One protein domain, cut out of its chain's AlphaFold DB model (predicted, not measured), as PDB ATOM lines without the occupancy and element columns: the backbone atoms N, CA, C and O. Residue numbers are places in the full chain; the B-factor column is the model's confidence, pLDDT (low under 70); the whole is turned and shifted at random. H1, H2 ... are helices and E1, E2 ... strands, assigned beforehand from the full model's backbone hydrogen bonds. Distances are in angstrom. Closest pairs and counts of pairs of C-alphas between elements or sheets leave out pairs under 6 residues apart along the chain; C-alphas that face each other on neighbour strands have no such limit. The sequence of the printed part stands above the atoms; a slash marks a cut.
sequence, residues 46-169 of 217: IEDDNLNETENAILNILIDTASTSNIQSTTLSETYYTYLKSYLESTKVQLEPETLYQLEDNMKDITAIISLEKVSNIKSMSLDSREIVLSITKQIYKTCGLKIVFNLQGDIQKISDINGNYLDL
ATOM      1  N   ILE A  46      84.142 146.805 144.621       64.50
ATOM      2  CA  ILE A  46      83.192 145.798 144.146       64.50
ATOM      3  C   ILE A  46      81.981 145.816 145.073       64.50
ATOM      4  O   ILE A  46      82.109 145.635 146.284       64.50
ATOM      5  N   GLU A  47      80.805 146.032 144.494       69.12
ATOM      6  CA  GLU A  47      79.521 145.796 145.151       69.12
ATOM      7  C   GLU A  47      78.922 144.517 144.565       69.12
ATOM      8  O   GLU A  47      78.737 144.416 143.350       69.12
ATOM      9  N   ASP A  48      78.663 143.529 145.422       73.50
ATOM     10  CA  ASP A  48      77.998 142.283 145.053       73.50
ATOM     11  C   ASP A  48      76.582 142.262 145.638       73.50
ATOM     12  O   ASP A  48      76.405 142.292 146.858       73.50
ATOM     13  N   ASP A  49      75.575 142.195 144.764       79.69
ATOM     14  CA  ASP A  49      74.152 142.232 145.135       79.69
ATOM     15  C   ASP A  49      73.722 141.050 146.028       79.69
ATOM     16  O   ASP A  49      72.679 141.114 146.685       79.69
ATOM     17  N   ASN A  50      74.496 139.957 146.051       80.62
ATOM     18  CA  ASN A  50      74.213 138.799 146.902       80.62
ATOM     19  C   ASN A  50      74.671 138.991 148.352       80.62
ATOM     20  O   ASN A  50      74.213 138.258 149.231       80.62
ATOM     21  N   LEU A  51      75.594 139.923 148.590       81.50
ATOM     22  CA  LEU A  51      76.169 140.194 149.899       81.50
ATOM     23  C   LEU A  51      75.442 141.365 150.558       81.50
ATOM     24  O   LEU A  51      75.021 142.321 149.907       81.50
ATOM     25  N   ASN A  52      75.302 141.317 151.881       83.69
ATOM     26  CA  ASN A  52      74.808 142.473 152.622       83.69
ATOM     27  C   ASN A  52      75.875 143.586 152.700       83.69
ATOM     28  O   ASN A  52      77.034 143.399 152.334       83.69
ATOM     29  N   GLU A  53      75.494 144.771 153.184       82.19
ATOM     30  CA  GLU A  53      76.390 145.936 153.273       82.19
ATOM     31  C   GLU A  53      77.667 145.647 154.084       82.19
ATOM     32  O   GLU A  53      78.764 146.040 153.688       82.19
ATOM     33  N   THR A  54      77.549 144.901 155.186       81.06
ATOM     34  CA  THR A  54      78.690 144.525 156.030       81.06
ATOM     35  C   THR A  54      79.610 143.529 155.328       81.06
ATOM     36  O   THR A  54      80.826 143.691 155.356       81.06
ATOM     37  N   GLU A  55      79.052 142.520 154.662       83.75
ATOM     38  CA  GLU A  55      79.815 141.541 153.881       83.75
ATOM     39  C   GLU A  55      80.545 142.208 152.707       83.75
ATOM     40  O   GLU A  55      81.723 141.930 152.486       83.75
ATOM     41  N   ASN A  56      79.898 143.151 152.017       84.38
ATOM     42  CA  ASN A  56      80.525 143.951 150.963       84.38
ATOM     43  C   ASN A  56      81.669 144.823 151.505       84.38
ATOM     44  O   ASN A  56      82.728 144.916 150.881       84.38
ATOM     45  N   ALA A  57      81.510 145.429 152.685       83.12
ATOM     46  CA  ALA A  57      82.590 146.179 153.326       83.12
ATOM     47  C   ALA A  57      83.793 145.276 153.659       83.12
ATOM     48  O   ALA A  57      84.934 145.622 153.351       83.12
ATOM     49  N   ILE A  58      83.542 144.087 154.219       85.75
ATOM     50  CA  ILE A  58      84.589 143.099 154.519       85.75
ATOM     51  C   ILE A  58      85.298 142.654 153.238       85.75
ATOM     52  O   ILE A  58      86.528 142.598 153.207       85.75
ATOM     53  N   LEU A  59      84.539 142.356 152.181       87.12
ATOM     54  CA  LEU A  59      85.083 141.913 150.903       87.12
ATOM     55  C   LEU A  59      86.037 142.957 150.318       87.12
ATOM     56  O   LEU A  59      87.167 142.619 149.967       87.12
ATOM     57  N   ASN A  60      85.625 144.226 150.295       83.75
ATOM     58  CA  ASN A  60      86.462 145.318 149.803       83.75
ATOM     59  C   ASN A  60      87.747 145.481 150.637       83.75
ATOM     60  O   ASN A  60      88.828 145.595 150.065       83.75
ATOM     61  N   ILE A  61      87.674 145.383 151.971       84.12
ATOM     62  CA  ILE A  61      88.867 145.429 152.842       84.12
ATOM     63  C   ILE A  61      89.828 144.262 152.541       84.12
ATOM     64  O   ILE A  61      91.046 144.446 152.457       84.12
ATOM     65  N   LEU A  62      89.308 143.045 152.365       86.44
ATOM     66  CA  LEU A  62      90.129 141.863 152.080       86.44
ATOM     67  C   LEU A  62      90.756 141.899 150.676       86.44
ATOM     68  O   LEU A  62      91.863 141.388 150.488       86.44
ATOM     69  N   ILE A  63      90.088 142.515 149.700       84.19
ATOM     70  CA  ILE A  63      90.621 142.737 148.347       84.19
ATOM     71  C   ILE A  63      91.691 143.825 148.352       84.19
ATOM     72  O   ILE A  63      92.772 143.619 147.794       84.19
ATOM     73  N   ASP A  64      91.433 144.951 149.013       78.00
ATOM     74  CA  ASP A  64      92.389 146.054 149.103       78.00
ATOM     75  C   ASP A  64      93.679 145.591 149.790       78.00
ATOM     76  O   ASP A  64      94.776 145.782 149.263       78.00
ATOM     77  N   THR A  65      93.563 144.888 150.920       76.75
ATOM     78  CA  THR A  65      94.734 144.324 151.610       76.75
ATOM     79  C   THR A  65      95.477 143.295 150.758       76.75
ATOM     80  O   THR A  65      96.705 143.287 150.756       76.75
ATOM     81  N   ALA A  66      94.789 142.463 149.980       74.19
ATOM     82  CA  ALA A  66      95.461 141.510 149.102       74.19
ATOM     83  C   ALA A  66      96.176 142.186 147.919       74.19
ATOM     84  O   ALA A  66      97.261 141.761 147.511       74.19
ATOM     85  N   SER A  67      95.612 143.283 147.413       67.88
ATOM     86  CA  SER A  67      96.207 144.099 146.353       67.88
ATOM     87  C   SER A  67      97.540 144.710 146.797       67.88
ATOM     88  O   SER A  67      98.493 144.722 146.019       67.88
ATOM     89  N   THR A  68      97.672 145.095 148.075       65.62
ATOM     90  CA  THR A  68      98.963 145.553 148.639       65.62
ATOM     91  C   THR A  68     100.054 144.470 148.647       65.62
ATOM     92  O   THR A  68     101.244 144.781 148.620       65.62
ATOM     93  N   SER A  69      99.658 143.193 148.641       60.41
ATOM     94  CA  SER A  69     100.543 142.018 148.618       60.41
ATOM     95  C   SER A  69     100.731 141.396 147.226       60.41
ATOM     96  O   SER A  69     101.224 140.274 147.123       60.41
ATOM     97  N   ASN A  70     100.405 142.137 146.157       60.25
ATOM     98  CA  ASN A  70     100.809 141.835 144.780       60.25
ATOM     99  C   ASN A  70     100.176 140.553 144.183       60.25
ATOM    100  O   ASN A  70     100.867 139.683 143.654       60.25
ATOM    101  N   ILE A  71      98.840 140.451 144.209       60.62
ATOM    102  CA  ILE A  71      98.090 139.497 143.371       60.62
ATOM    103  C   ILE A  71      98.188 139.954 141.901       60.62
ATOM    104  O   ILE A  71      97.484 140.858 141.469       60.62
ATOM    105  N   GLN A  72      99.123 139.368 141.143       55.34
ATOM    106  CA  GLN A  72      99.564 139.906 139.843       55.34
ATOM    107  C   GLN A  72      98.737 139.487 138.619       55.34
ATOM    108  O   GLN A  72      98.849 140.140 137.583       55.34
ATOM    109  N   SER A  73      97.948 138.409 138.678       60.53
ATOM    110  CA  SER A  73      97.189 137.945 137.506       60.53
ATOM    111  C   SER A  73      95.687 138.141 137.679       60.53
ATOM    112  O   SER A  73      95.133 137.908 138.753       60.53
ATOM    113  N   THR A  74      95.020 138.549 136.598       62.34
ATOM    114  CA  THR A  74      93.560 138.717 136.544       62.34
ATOM    115  C   THR A  74      92.839 137.434 136.941       62.34
ATOM    116  O   THR A  74      91.934 137.472 137.762       62.34
ATOM    117  N   THR A  75      93.315 136.281 136.467       63.09
ATOM    118  CA  THR A  75      92.777 134.966 136.841       63.09
ATOM    119  C   THR A  75      92.948 134.658 138.332       63.09
ATOM    120  O   THR A  75      92.039 134.103 138.949       63.09
ATOM    121  N   LEU A  76      94.086 135.021 138.939       68.25
ATOM    122  CA  LEU A  76      94.293 134.837 140.378       68.25
ATOM    123  C   LEU A  76      93.387 135.772 141.183       68.25
ATOM    124  O   LEU A  76      92.808 135.343 142.175       68.25
ATOM    125  N   SER A  77      93.223 137.014 140.726       72.38
ATOM    126  CA  SER A  77      92.318 137.996 141.328       72.38
ATOM    127  C   SER A  77      90.857 137.533 141.278       72.38
ATOM    128  O   SER A  77      90.170 137.557 142.294       72.38
ATOM    129  N   GLU A  78      90.397 136.999 140.143       76.81
ATOM    130  CA  GLU A  78      89.048 136.434 139.993       76.81
ATOM    131  C   GLU A  78      88.831 135.194 140.873       76.81
ATOM    132  O   GLU A  78      87.780 135.040 141.499       76.81
ATOM    133  N   THR A  79      89.833 134.316 140.957       78.69
ATOM    134  CA  THR A  79      89.781 133.120 141.814       78.69
ATOM    135  C   THR A  79      89.755 133.514 143.290       78.69
ATOM    136  O   THR A  79      88.983 132.960 144.075       78.69
ATOM    137  N   TYR A  80      90.559 134.513 143.658       83.81
ATOM    138  CA  TYR A  80      90.603 135.087 144.993       83.81
ATOM    139  C   TYR A  80      89.269 135.717 145.392       83.81
ATOM    140  O   TYR A  80      88.708 135.369 146.432       83.81
ATOM    141  N   TYR A  81      88.724 136.564 144.521       85.25
ATOM    142  CA  TYR A  81      87.400 137.154 144.671       85.25
ATOM    143  C   TYR A  81      86.330 136.080 144.879       85.25
ATOM    144  O   TYR A  81      85.574 136.128 145.848       85.25
ATOM    145  N   THR A  82      86.305 135.072 144.003       84.81
ATOM    146  CA  THR A  82      85.304 134.000 144.041       84.81
ATOM    147  C   THR A  82      85.382 133.207 145.344       84.81
ATOM    148  O   THR A  82      84.350 132.869 145.924       84.81
ATOM    149  N   TYR A  83      86.591 132.945 145.842       86.69
ATOM    150  CA  TYR A  83      86.778 132.283 147.127       86.69
ATOM    151  C   TYR A  83      86.267 133.125 148.295       86.69
ATOM    152  O   TYR A  83      85.504 132.615 149.113       86.69
ATOM    153  N   LEU A  84      86.653 134.402 148.379       87.81
ATOM    154  CA  LEU A  84      86.195 135.282 149.455       87.81
ATOM    155  C   LEU A  84      84.678 135.456 149.440       87.81
ATOM    156  O   LEU A  84      84.047 135.393 150.492       87.81
ATOM    157  N   LYS A  85      84.091 135.620 148.251       87.50
ATOM    158  CA  LYS A  85      82.642 135.669 148.078       87.50
ATOM    159  C   LYS A  85      81.995 134.394 148.610       87.50
ATOM    160  O   LYS A  85      81.120 134.466 149.463       87.50
ATOM    161  N   SER A  86      82.468 133.227 148.172       85.44
ATOM    162  CA  SER A  86      81.939 131.942 148.636       85.44
ATOM    163  C   SER A  86      82.095 131.764 150.151       85.44
ATOM    164  O   SER A  86      81.198 131.236 150.807       85.44
ATOM    165  N   TYR A  87      83.197 132.242 150.731       87.12
ATOM    166  CA  TYR A  87      83.416 132.255 152.174       87.12
ATOM    167  C   TYR A  87      82.377 133.117 152.907       87.12
ATOM    168  O   TYR A  87      81.767 132.639 153.863       87.12
ATOM    169  N   LEU A  88      82.134 134.346 152.446       87.50
ATOM    170  CA  LEU A  88      81.158 135.260 153.048       87.50
ATOM    171  C   LEU A  88      79.705 134.797 152.845       87.50
ATOM    172  O   LEU A  88      78.877 134.987 153.724       87.50
ATOM    173  N   GLU A  89      79.392 134.142 151.725       83.81
ATOM    174  CA  GLU A  89      78.058 133.576 151.479       83.81
ATOM    175  C   GLU A  89      77.803 132.304 152.314       83.81
ATOM    176  O   GLU A  89      76.689 132.068 152.788       83.81
ATOM    177  N   SER A  90      78.823 131.451 152.487       80.69
ATOM    178  CA  SER A  90      78.698 130.162 153.194       80.69
ATOM    179  C   SER A  90      78.759 130.300 154.712       80.69
ATOM    180  O   SER A  90      78.066 129.588 155.446       80.69
ATOM    181  N   THR A  91      79.571 131.231 155.188       68.50
ATOM    182  CA  THR A  91      79.727 131.560 156.596       68.50
ATOM    183  C   THR A  91      78.954 132.849 156.785       68.50
ATOM    184  O   THR A  91      79.365 133.858 156.244       68.50
ATOM    185  N   LYS A  92      77.835 132.855 157.520       67.31
ATOM    186  CA  LYS A  92      77.141 134.112 157.861       67.31
ATOM    187  C   LYS A  92      78.048 134.960 158.758       67.31
ATOM    188  O   LYS A  92      77.912 134.919 159.982       67.31
ATOM    189  N   VAL A  93      79.012 135.658 158.163       69.94
ATOM    190  CA  VAL A  93      79.999 136.480 158.860       69.94
ATOM    191  C   VAL A  93      79.286 137.749 159.301       69.94
ATOM    192  O   VAL A  93      79.241 138.751 158.597       69.94
ATOM    193  N   GLN A  94      78.680 137.693 160.483       68.50
ATOM    194  CA  GLN A  94      78.138 138.868 161.146       68.50
ATOM    195  C   GLN A  94      79.217 139.441 162.051       68.50
ATOM    196  O   GLN A  94      79.481 138.913 163.130       68.50
ATOM    197  N   LEU A  95      79.864 140.506 161.585       72.75
ATOM    198  CA  LEU A  95      80.739 141.298 162.432       72.75
ATOM    199  C   LEU A  95      79.896 142.276 163.241       72.75
ATOM    200  O   LEU A  95      79.034 142.971 162.701       72.75
ATOM    201  N   GLU A  96      80.160 142.346 164.541       80.25
ATOM    202  CA  GLU A  96      79.610 143.422 165.353       80.25
ATOM    203  C   GLU A  96      80.178 144.771 164.873       80.25
ATOM    204  O   GLU A  96      81.326 144.821 164.416       80.25
ATOM    205  N   PRO A  97      79.429 145.882 165.001       77.00
ATOM    206  CA  PRO A  97      79.885 147.201 164.554       77.00
ATOM    207  C   PRO A  97      81.263 147.588 165.101       77.00
ATOM    208  O   PRO A  97      82.086 148.147 164.384       77.00
ATOM    209  N   GLU A  98      81.552 147.229 166.355       82.00
ATOM    210  CA  GLU A  98      82.859 147.448 166.983       82.00
ATOM    211  C   GLU A  98      83.996 146.742 166.231       82.00
ATOM    212  O   GLU A  98      85.077 147.300 166.054       82.00
ATOM    213  N   THR A  99      83.735 145.538 165.725       83.38
ATOM    214  CA  THR A  99      84.715 144.760 164.963       83.38
ATOM    215  C   THR A  99      84.950 145.368 163.580       83.38
ATOM    216  O   THR A  99      86.084 145.405 163.108       83.38
ATOM    217  N   LEU A 100      83.902 145.907 162.949       83.56
ATOM    218  CA  LEU A 100      84.031 146.621 161.678       83.56
ATOM    219  C   LEU A 100      84.866 147.901 161.838       83.56
ATOM    220  O   LEU A 100      85.761 148.145 161.034       83.56
ATOM    221  N   TYR A 101      84.661 148.661 162.918       83.56
ATOM    222  CA  TYR A 101      85.497 149.828 163.217       83.56
ATOM    223  C   TYR A 101      86.967 149.457 163.420       83.56
ATOM    224  O   TYR A 101      87.841 150.164 162.928       83.56
ATOM    225  N   GLN A 102      87.256 148.338 164.091       87.44
ATOM    226  CA  GLN A 102      88.630 147.844 164.234       87.44
ATOM    227  C   GLN A 102      89.256 147.479 162.882       87.44
ATOM    228  O   GLN A 102      90.436 147.740 162.659       87.44
ATOM    229  N   LEU A 103      88.488 146.883 161.965       87.56
ATOM    230  CA  LEU A 103      88.963 146.589 160.611       87.56
ATOM    231  C   LEU A 103      89.271 147.867 159.824       87.56
ATOM    232  O   LEU A 103      90.323 147.957 159.193       87.56
ATOM    233  N   GLU A 104      88.386 148.862 159.889       84.38
ATOM    234  CA  GLU A 104      88.603 150.159 159.244       84.38
ATOM    235  C   GLU A 104      89.817 150.900 159.816       84.38
ATOM    236  O   GLU A 104      90.566 151.516 159.057       84.38
ATOM    237  N   ASP A 105      90.019 150.855 161.133       87.00
ATOM    238  CA  ASP A 105      91.153 151.499 161.800       87.00
ATOM    239  C   ASP A 105      92.479 150.845 161.393       87.00
ATOM    240  O   ASP A 105      93.387 151.517 160.908       87.00
ATOM    241  N   ASN A 106      92.529 149.510 161.412       90.38
ATOM    242  CA  ASN A 106      93.663 148.746 160.892       90.38
ATOM    243  C   ASN A 106      93.966 149.080 159.420       90.38
ATOM    244  O   ASN A 106      95.127 149.176 159.015       90.38
ATOM    245  N   MET A 107      92.934 149.287 158.597       85.75
ATOM    246  CA  MET A 107      93.119 149.670 157.196       85.75
ATOM    247  C   MET A 107      93.651 151.107 157.048       85.75
ATOM    248  O   MET A 107      94.473 151.386 156.166       85.75
ATOM    249  N   LYS A 108      93.224 152.028 157.921       86.38
ATOM    250  CA  LYS A 108      93.776 153.391 157.986       86.38
ATOM    251  C   LYS A 108      95.245 153.369 158.388       86.38
ATOM    252  O   LYS A 108      96.023 154.088 157.763       86.38
ATOM    253  N   ASP A 109      95.634 152.516 159.330       88.81
ATOM    254  CA  ASP A 109      97.032 152.347 159.736       88.81
ATOM    255  C   ASP A 109      97.904 151.845 158.580       88.81
ATOM    256  O   ASP A 109      98.941 152.443 158.282       88.81
ATOM    257  N   ILE A 110      97.460 150.811 157.853       87.12
ATOM    258  CA  ILE A 110      98.157 150.331 156.646       87.12
ATOM    259  C   ILE A 110      98.302 151.465 155.622       87.12
ATOM    260  O   ILE A 110      99.393 151.701 155.097       87.12
ATOM    261  N   THR A 111      97.222 152.208 155.368       84.94
ATOM    262  CA  THR A 111      97.220 153.333 154.419       84.94
ATOM    263  C   THR A 111      98.181 154.443 154.853       84.94
ATOM    264  O   THR A 111      98.895 155.010 154.023       84.94
ATOM    265  N   ALA A 112      98.238 154.743 156.151       86.00
ATOM    266  CA  ALA A 112      99.147 155.733 156.707       86.00
ATOM    267  C   ALA A 112     100.609 155.310 156.507       86.00
ATOM    268  O   ALA A 112     101.402 156.109 156.005       86.00
ATOM    269  N   ILE A 113     100.953 154.052 156.800       86.19
ATOM    270  CA  ILE A 113     102.310 153.517 156.601       86.19
ATOM    271  C   ILE A 113     102.707 153.574 155.119       86.19
ATOM    272  O   ILE A 113     103.768 154.111 154.795       86.19
ATOM    273  N   ILE A 114     101.829 153.119 154.217       81.31
ATOM    274  CA  ILE A 114     102.022 153.215 152.757       81.31
ATOM    275  C   ILE A 114     102.311 154.666 152.341       81.31
ATOM    276  O   ILE A 114     103.252 154.939 151.592       81.31
ATOM    277  N   SER A 115     101.531 155.622 152.857       82.69
ATOM    278  CA  SER A 115     101.693 157.040 152.518       82.69
ATOM    279  C   SER A 115     103.016 157.639 153.013       82.69
ATOM    280  O   SER A 115     103.593 158.496 152.339       82.69
ATOM    281  N   LEU A 116     103.518 157.176 154.164       85.44
ATOM    282  CA  LEU A 116     104.779 157.627 154.755       85.44
ATOM    283  C   LEU A 116     105.993 157.083 153.996       85.44
ATOM    284  O   LEU A 116     106.936 157.829 153.733       85.44
ATOM    285  N   GLU A 117     105.950 155.807 153.610       81.19
ATOM    286  CA  GLU A 117     107.008 155.143 152.837       81.19
ATOM    287  C   GLU A 117     107.040 155.614 151.369       81.19
ATOM    288  O   GLU A 117     108.059 155.477 150.695       81.19
ATOM    289  N   LYS A 118     105.949 156.224 150.875       81.19
ATOM    290  CA  LYS A 118     105.773 156.681 149.478       81.19
ATOM    291  C   LYS A 118     105.938 155.562 148.445       81.19
ATOM    292  O   LYS A 118     106.274 155.825 147.290       81.19
ATOM    293  N   VAL A 119     105.683 154.327 148.857       71.69
ATOM    294  CA  VAL A 119     105.651 153.145 148.000       71.69
ATOM    295  C   VAL A 119     104.326 152.428 148.205       71.69
ATOM    296  O   VAL A 119     103.896 152.212 149.335       71.69
ATOM    297  N   SER A 120     103.670 152.079 147.106       67.31
ATOM    298  CA  SER A 120     102.407 151.335 147.098       67.31
ATOM    299  C   SER A 120     102.608 149.836 147.351       67.31
ATOM    300  O   SER A 120     101.724 149.189 147.913       67.31
ATOM    301  N   ASN A 121     103.797 149.313 147.034       71.12
ATOM    302  CA  ASN A 121     104.110 147.893 147.126       71.12
ATOM    303  C   ASN A 121     104.799 147.552 148.452       71.12
ATOM    304  O   ASN A 121     105.856 148.093 148.774       71.12
ATOM    305  N   ILE A 122     104.270 146.568 149.184       75.06
ATOM    306  CA  ILE A 122     104.879 146.075 150.431       75.06
ATOM    307  C   ILE A 122     106.315 145.558 150.215       75.06
ATOM    308  O   ILE A 122     107.157 145.644 151.112       75.06
ATOM    309  N   LYS A 123     106.644 145.054 149.019       73.69
ATOM    310  CA  LYS A 123     107.987 144.544 148.692       73.69
ATOM    311  C   LYS A 123     109.068 145.615 148.712       73.69
ATOM    312  O   LYS A 123     110.215 145.295 149.023       73.69
ATOM    313  N   SER A 124     108.717 146.848 148.355       79.00
ATOM    314  CA  SER A 124     109.653 147.973 148.279       79.00
ATOM    315  C   SER A 124     109.714 148.799 149.564       79.00
ATOM    316  O   SER A 124     110.532 149.714 149.640       79.00
ATOM    317  N   MET A 125     108.905 148.465 150.575       81.56
ATOM    318  CA  MET A 125     108.955 149.098 151.894       81.56
ATOM    319  C   MET A 125     110.212 148.710 152.676       81.56
ATOM    320  O   MET A 125     110.802 147.640 152.473       81.56
ATOM    321  N   SER A 126     110.581 149.560 153.638       85.12
ATOM    322  CA  SER A 126     111.546 149.196 154.678       85.12
ATOM    323  C   SER A 126     111.120 147.923 155.428       85.12
ATOM    324  O   SER A 126     109.937 147.584 155.509       85.12
ATOM    325  N   LEU A 127     112.095 147.183 155.972       84.12
ATOM    326  CA  LEU A 127     111.830 145.908 156.649       84.12
ATOM    327  C   LEU A 127     110.866 146.080 157.832       84.12
ATOM    328  O   LEU A 127     109.948 145.274 157.972       84.12
ATOM    329  N   ASP A 128     111.038 147.153 158.606       86.69
ATOM    330  CA  ASP A 128     110.213 147.467 159.774       86.69
ATOM    331  C   ASP A 128     108.768 147.788 159.358       86.69
ATOM    332  O   ASP A 128     107.823 147.170 159.852       86.69
ATOM    333  N   SER A 129     108.581 148.696 158.392       86.44
ATOM    334  CA  SER A 129     107.251 149.056 157.882       86.44
ATOM    335  C   SER A 129     106.541 147.859 157.254       86.44
ATOM    336  O   SER A 129     105.354 147.643 157.500       86.44
ATOM    337  N   ARG A 130     107.273 147.023 156.509       85.75
ATOM    338  CA  ARG A 130     106.745 145.778 155.942       85.75
ATOM    339  C   ARG A 130     106.272 144.816 157.028       85.75
ATOM    340  O   ARG A 130     105.187 144.257 156.901       85.75
ATOM    341  N   GLU A 131     107.058 144.599 158.079       86.75
ATOM    342  CA  GLU A 131     106.671 143.701 159.172       86.75
ATOM    343  C   GLU A 131     105.398 144.186 159.876       86.75
ATOM    344  O   GLU A 131     104.495 143.384 160.139       86.75
ATOM    345  N   ILE A 132     105.288 145.497 160.105       90.12
ATOM    346  CA  ILE A 132     104.102 146.111 160.706       90.12
ATOM    347  C   ILE A 132     102.880 145.914 159.805       90.12
ATOM    348  O   ILE A 132     101.872 145.383 160.270       90.12
ATOM    349  N   VAL A 133     102.971 146.258 158.517       89.00
ATOM    350  CA  VAL A 133     101.853 146.101 157.570       89.00
ATOM    351  C   VAL A 133     101.415 144.640 157.484       89.00
ATOM    352  O   VAL A 133     100.233 144.350 157.629       89.00
ATOM    353  N   LEU A 134     102.352 143.695 157.347       88.50
ATOM    354  CA  LEU A 134     102.024 142.266 157.315       88.50
ATOM    355  C   LEU A 134     101.374 141.789 158.621       88.50
ATOM    356  O   LEU A 134     100.502 140.918 158.592       88.50
ATOM    357  N   SER A 135     101.783 142.330 159.770       90.56
ATOM    358  CA  SER A 135     101.166 142.032 161.065       90.56
ATOM    359  C   SER A 135      99.723 142.536 161.132       90.56
ATOM    360  O   SER A 135      98.833 141.774 161.514       90.56
ATOM    361  N   ILE A 136      99.471 143.775 160.702       92.31
ATOM    362  CA  ILE A 136      98.123 144.359 160.666       92.31
ATOM    363  C   ILE A 136      97.238 143.585 159.680       92.31
ATOM    364  O   ILE A 136      96.127 143.190 160.031       92.31
ATOM    365  N   THR A 137      97.747 143.242 158.493       89.69
ATOM    366  CA  THR A 137      97.002 142.426 157.526       89.69
ATOM    367  C   THR A 137      96.639 141.058 158.106       89.69
ATOM    368  O   THR A 137      95.500 140.616 157.979       89.69
ATOM    369  N   LYS A 138      97.546 140.388 158.831       90.62
ATOM    370  CA  LYS A 138      97.206 139.134 159.535       90.62
ATOM    371  C   LYS A 138      96.071 139.324 160.539       90.62
ATOM    372  O   LYS A 138      95.242 138.424 160.678       90.62
ATOM    373  N   GLN A 139      96.041 140.452 161.246       91.38
ATOM    374  CA  GLN A 139      94.976 140.762 162.200       91.38
ATOM    375  C   GLN A 139      93.638 140.971 161.493       91.38
ATOM    376  O   GLN A 139      92.663 140.359 161.913       91.38
ATOM    377  N   ILE A 140      93.607 141.719 160.384       91.44
ATOM    378  CA  ILE A 140      92.406 141.911 159.554       91.44
ATOM    379  C   ILE A 140      91.798 140.561 159.156       91.44
ATOM    380  O   ILE A 140      90.634 140.294 159.448       91.44
ATOM    381  N   TYR A 141      92.597 139.660 158.575       89.88
ATOM    382  CA  TYR A 141      92.098 138.345 158.158       89.88
ATOM    383  C   TYR A 141      91.609 137.526 159.348       89.88
ATOM    384  O   TYR A 141      90.532 136.937 159.284       89.88
ATOM    385  N   LYS A 142      92.362 137.530 160.453       89.88
ATOM    386  CA  LYS A 142      91.991 136.810 161.675       89.88
ATOM    387  C   LYS A 142      90.652 137.289 162.229       89.88
ATOM    388  O   LYS A 142      89.835 136.459 162.620       89.88
ATOM    389  N   THR A 143      90.431 138.598 162.249       89.44
ATOM    390  CA  THR A 143      89.170 139.213 162.668       89.44
ATOM    391  C   THR A 143      88.012 138.779 161.770       89.44
ATOM    392  O   THR A 143      86.928 138.492 162.266       89.44
ATOM    393  N   CYS A 144      88.263 138.612 160.472       88.19
ATOM    394  CA  CYS A 144      87.290 138.074 159.524       88.19
ATOM    395  C   CYS A 144      87.115 136.545 159.595       88.19
ATOM    396  O   CYS A 144      86.403 136.003 158.757       88.19
ATOM    397  N   GLY A 145      87.750 135.829 160.534       86.94
ATOM    398  CA  GLY A 145      87.684 134.361 160.629       86.94
ATOM    399  C   GLY A 145      88.566 133.619 159.614       86.94
ATOM    400  O   GLY A 145      88.407 132.419 159.396       86.94
ATOM    401  N   LEU A 146      89.516 134.319 159.002       88.50
ATOM    402  CA  LEU A 146      90.459 133.767 158.039       88.50
ATOM    403  C   LEU A 146      91.863 133.693 158.638       88.50
ATOM    404  O   LEU A 146      92.285 134.501 159.462       88.50
ATOM    405  N   LYS A 147      92.644 132.725 158.177       88.50
ATOM    406  CA  LYS A 147      94.071 132.630 158.455       88.50
ATOM    407  C   LYS A 147      94.831 132.865 157.165       88.50
ATOM    408  O   LYS A 147      94.642 132.136 156.200       88.50
ATOM    409  N   ILE A 148      95.729 133.841 157.189       86.50
ATOM    410  CA  ILE A 148      96.607 134.175 156.071       86.50
ATOM    411  C   ILE A 148      98.066 133.879 156.422       86.50
ATOM    412  O   ILE A 148      98.514 134.094 157.554       86.50
ATOM    413  N   VAL A 149      98.808 133.359 155.450       83.75
ATOM    414  CA  VAL A 149     100.242 133.078 155.546       83.75
ATOM    415  C   VAL A 149     100.958 133.829 154.435       83.75
ATOM    416  O   VAL A 149     100.560 133.742 153.276       83.75
ATOM    417  N   PHE A 150     102.023 134.535 154.808       79.56
ATOM    418  CA  PHE A 150     102.871 135.298 153.897       79.56
ATOM    419  C   PHE A 150     104.257 134.660 153.785       79.56
ATOM    420  O   PHE A 150     104.734 134.063 154.754       79.56
ATOM    421  N   ASN A 151     104.916 134.839 152.640       75.00
ATOM    422  CA  ASN A 151     106.348 134.565 152.495       75.00
ATOM    423  C   ASN A 151     107.204 135.715 153.079       75.00
ATOM    424  O   ASN A 151     106.683 136.729 153.550       75.00
ATOM    425  N   LEU A 152     108.534 135.573 153.036       68.06
ATOM    426  CA  LEU A 152     109.479 136.590 153.531       68.06
ATOM    427  C   LEU A 152     109.452 137.896 152.716       68.06
ATOM    428  O   LEU A 152     109.881 138.943 153.197       68.06
ATOM    429  N   GLN A 153     108.958 137.828 151.484       69.56
ATOM    430  CA  GLN A 153     108.822 138.940 150.555       69.56
ATOM    431  C   GLN A 153     107.472 139.664 150.703       69.56
ATOM    432  O   GLN A 153     107.304 140.729 150.122       69.56
ATOM    433  N   GLY A 154     106.536 139.141 151.502       69.12
ATOM    434  CA  GLY A 154     105.206 139.716 151.706       69.12
ATOM    435  C   GLY A 154     104.133 139.255 150.713       69.12
ATOM    436  O   GLY A 154     103.037 139.806 150.739       69.12
ATOM    437  N   ASP A 155     104.403 138.251 149.874       75.00
ATOM    438  CA  ASP A 155     103.378 137.616 149.037       75.00
ATOM    439  C   ASP A 155     102.494 136.682 149.868       75.00
ATOM    440  O   ASP A 155     102.976 135.964 150.752       75.00
ATOM    441  N   ILE A 156     101.205 136.644 149.535       78.12
ATOM    442  CA  ILE A 156     100.252 135.692 150.106       78.12
ATOM    443  C   ILE A 156     100.576 134.287 149.590       78.12
ATOM    444  O   ILE A 156     100.505 134.031 148.394       78.12
ATOM    445  N   GLN A 157     100.892 133.362 150.497       76.12
ATOM    446  CA  GLN A 157     101.080 131.944 150.169       76.12
ATOM    447  C   GLN A 157      99.788 131.148 150.317       76.12
ATOM    448  O   GLN A 157      99.471 130.301 149.491       76.12
ATOM    449  N   LYS A 158      99.057 131.378 151.408       81.12
ATOM    450  CA  LYS A 158      97.896 130.561 151.758       81.12
ATOM    451  C   LYS A 158      96.867 131.374 152.511       81.12
ATOM    452  O   LYS A 158      97.220 132.119 153.426       81.12
ATOM    453  N   ILE A 159      95.603 131.145 152.177       84.31
ATOM    454  CA  ILE A 159      94.458 131.627 152.944       84.31
ATOM    455  C   ILE A 159      93.607 130.418 153.307       84.31
ATOM    456  O   ILE A 159      93.377 129.545 152.474       84.31
ATOM    457  N   SER A 160      93.162 130.334 154.553       84.12
ATOM    458  CA  SER A 160      92.230 129.296 154.978       84.12
ATOM    459  C   SER A 160      91.146 129.850 155.879       84.12
ATOM    460  O   SER A 160      91.398 130.772 156.653       84.12
ATOM    461  N   ASP A 161      89.964 129.258 155.817       84.06
ATOM    462  CA  ASP A 161      88.930 129.498 156.817       84.06
ATOM    463  C   ASP A 161      89.266 128.805 158.155       84.06
ATOM    464  O   ASP A 161      90.271 128.092 158.298       84.06
ATOM    465  N   ILE A 162      88.409 129.012 159.157       79.31
ATOM    466  CA  ILE A 162      88.487 128.330 160.458       79.31
ATOM    467  C   ILE A 162      88.322 126.803 160.376       79.31
ATOM    468  O   ILE A 162      88.769 126.098 161.280       79.31
ATOM    469  N   ASN A 163      87.695 126.289 159.314       78.12
ATOM    470  CA  ASN A 163      87.441 124.861 159.108       78.12
ATOM    471  C   ASN A 163      88.628 124.158 158.430       78.12
ATOM    472  O   ASN A 163      88.646 122.933 158.325       78.12
ATOM    473  N   GLY A 164      89.631 124.922 157.992       72.38
ATOM    474  CA  GLY A 164      90.800 124.422 157.283       72.38
ATOM    475  C   GLY A 164      90.602 124.277 155.775       72.38
ATOM    476  O   GLY A 164      91.509 123.762 155.119       72.38
ATOM    477  N   ASN A 165      89.482 124.750 155.214       78.94
ATOM    478  CA  ASN A 165      89.334 124.887 153.767       78.94
ATOM    479  C   ASN A 165      90.304 125.960 153.295       78.94
ATOM    480  O   ASN A 165      90.396 127.031 153.894       78.94
ATOM    481  N   TYR A 166      91.067 125.650 152.256       77.19
ATOM    482  CA  TYR A 166      92.153 126.497 151.801       77.19
ATOM    483  C   TYR A 166      91.872 127.032 150.407       77.19
ATOM    484  O   TYR A 166      91.512 126.287 149.497       77.19
ATOM    485  N   LEU A 167      92.124 128.323 150.243       71.81
ATOM    486  CA  LEU A 167      92.505 128.861 148.961       71.81
ATOM    487  C   LEU A 167      94.020 128.762 148.852       71.81
ATOM    488  O   LEU A 167      94.765 129.488 149.520       71.81
ATOM    489  N   ASP A 168      94.459 127.831 148.020       63.16
ATOM    490  CA  ASP A 168      95.840 127.794 147.583       63.16
ATOM    491  C   ASP A 168      95.986 128.757 146.399       63.16
ATOM    492  O   ASP A 168      95.598 128.449 145.274       63.16
ATOM    493  N   LEU A 169      96.463 129.971 146.683       64.56
ATOM    494  CA  LEU A 169      96.744 130.992 145.667       64.56
ATOM    495  C   LEU A 169      98.062 130.721 144.931       64.56
ATOM    496  O   LEU A 169      98.444 131.491 144.051       64.56
TER     497      LEU A 169
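AT A GLANCE: This is residues 46 to 169 of the 217 residues of an uncharacterized protein of Lachnoclostridium phytofermentans (strain ATCC 700394 / DSM 18823 / ISDg) (UniProt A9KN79). A small three-stranded sheet, E1 E2 E3, makes one side of a mostly helical body: H2 covers E2 and part of E3 on one face, H4 lies on that same face beside the strands next to E1, and the other face is bare of named helices. Behind H2 and H4 lies H1, nearest the middle, and the longest helix, H3, packs on H1 and H4 away from the sheet. The printed part has 124 residues with four named helices and then three named strands, in the order H1 H2 H3 H4 E1 E2 E3, and the class is mostly helix. The sheet's order is E1 E2 E3, antiparallel throughout. The whole is compact, with a radius of gyration of the C-alphas of 13.9 A and spans of 38 by 31 by 25 A.

IN THESE COORDINATES: Begin with the sheet: find C-alpha 146 at (90.459, 133.767, 158.039), where E1, residues 146 to 150, begins. E2 is residues 156 to 161, 14.5 A long, and E3 is residues 166 to 168, ending at C-alpha 168, (95.840, 127.794, 147.583). H4 is residues 127 to 143, 24.4 A, and H2 is residues 74 to 90, 23.9 A. H1 runs from C-alpha 53 at (76.390, 145.936, 153.273) to residue 68, 23.0 A, and H3, residues 97 to 117, spans 30.6 A.

HOW THE PARTS SIT: Look first at E1, E2 and E3, a meander, each strand the antiparallel neighbour of the one before. N 147 and O 160 are 2.8 A apart between E1 and E2, and N 167 and O 159 are 2.8 A apart between E2 and E3, both within hydrogen-bond range. H2 and H4 are on the same face, giving two layers, helices on one face of a sheet. H2 has a height over the sheet of 10.3 A and lies over E2 and, only just, E3, with 3 of its C-alphas falling there. H4 has a height over the sheet of 5.8 A and lies over none of the strands; its closest C-alphas to E1 are those of Tyr 141 and Lys 147, 6.1 A apart. H1, H3 and H4 form a bundle, three helices side by side. H3 and H4, a helical hairpin, touch, closest at the C-alphas of Ile 110 and Val 133, 5.7 A, at a shallow tilt of 17 degrees, opposite ways. H1 touches H3 with residues 58 to 65 alone, closest at the C-alphas of Ile 61 and Met 107, 7.4 A. H1 and H4 only just touch, with 3 pairs of C-alphas within 8 A, the closest those of Thr 65 and Thr 137, 6.6 A. H1 and H2, also a helical hairpin, touch, closest at the C-alphas of Glu 55 and Leu 88, 6.5 A, at a shallow tilt of 32 degrees, only just short of steep. H2 and H4 are apart. In H1, H2, H3 and H4 every O i to N i+4 pair is within hydrogen-bond range.

THE WHOLE: The two C-alphas farthest apart are those of Asp 49 and Leu 127, 39.6 A. The printed part has no cut, and no link is long. Mean pLDDT of the printed part is 80.0; look for values under 70 in 22 residues, among them residues 67 to 76 and 91 to 94.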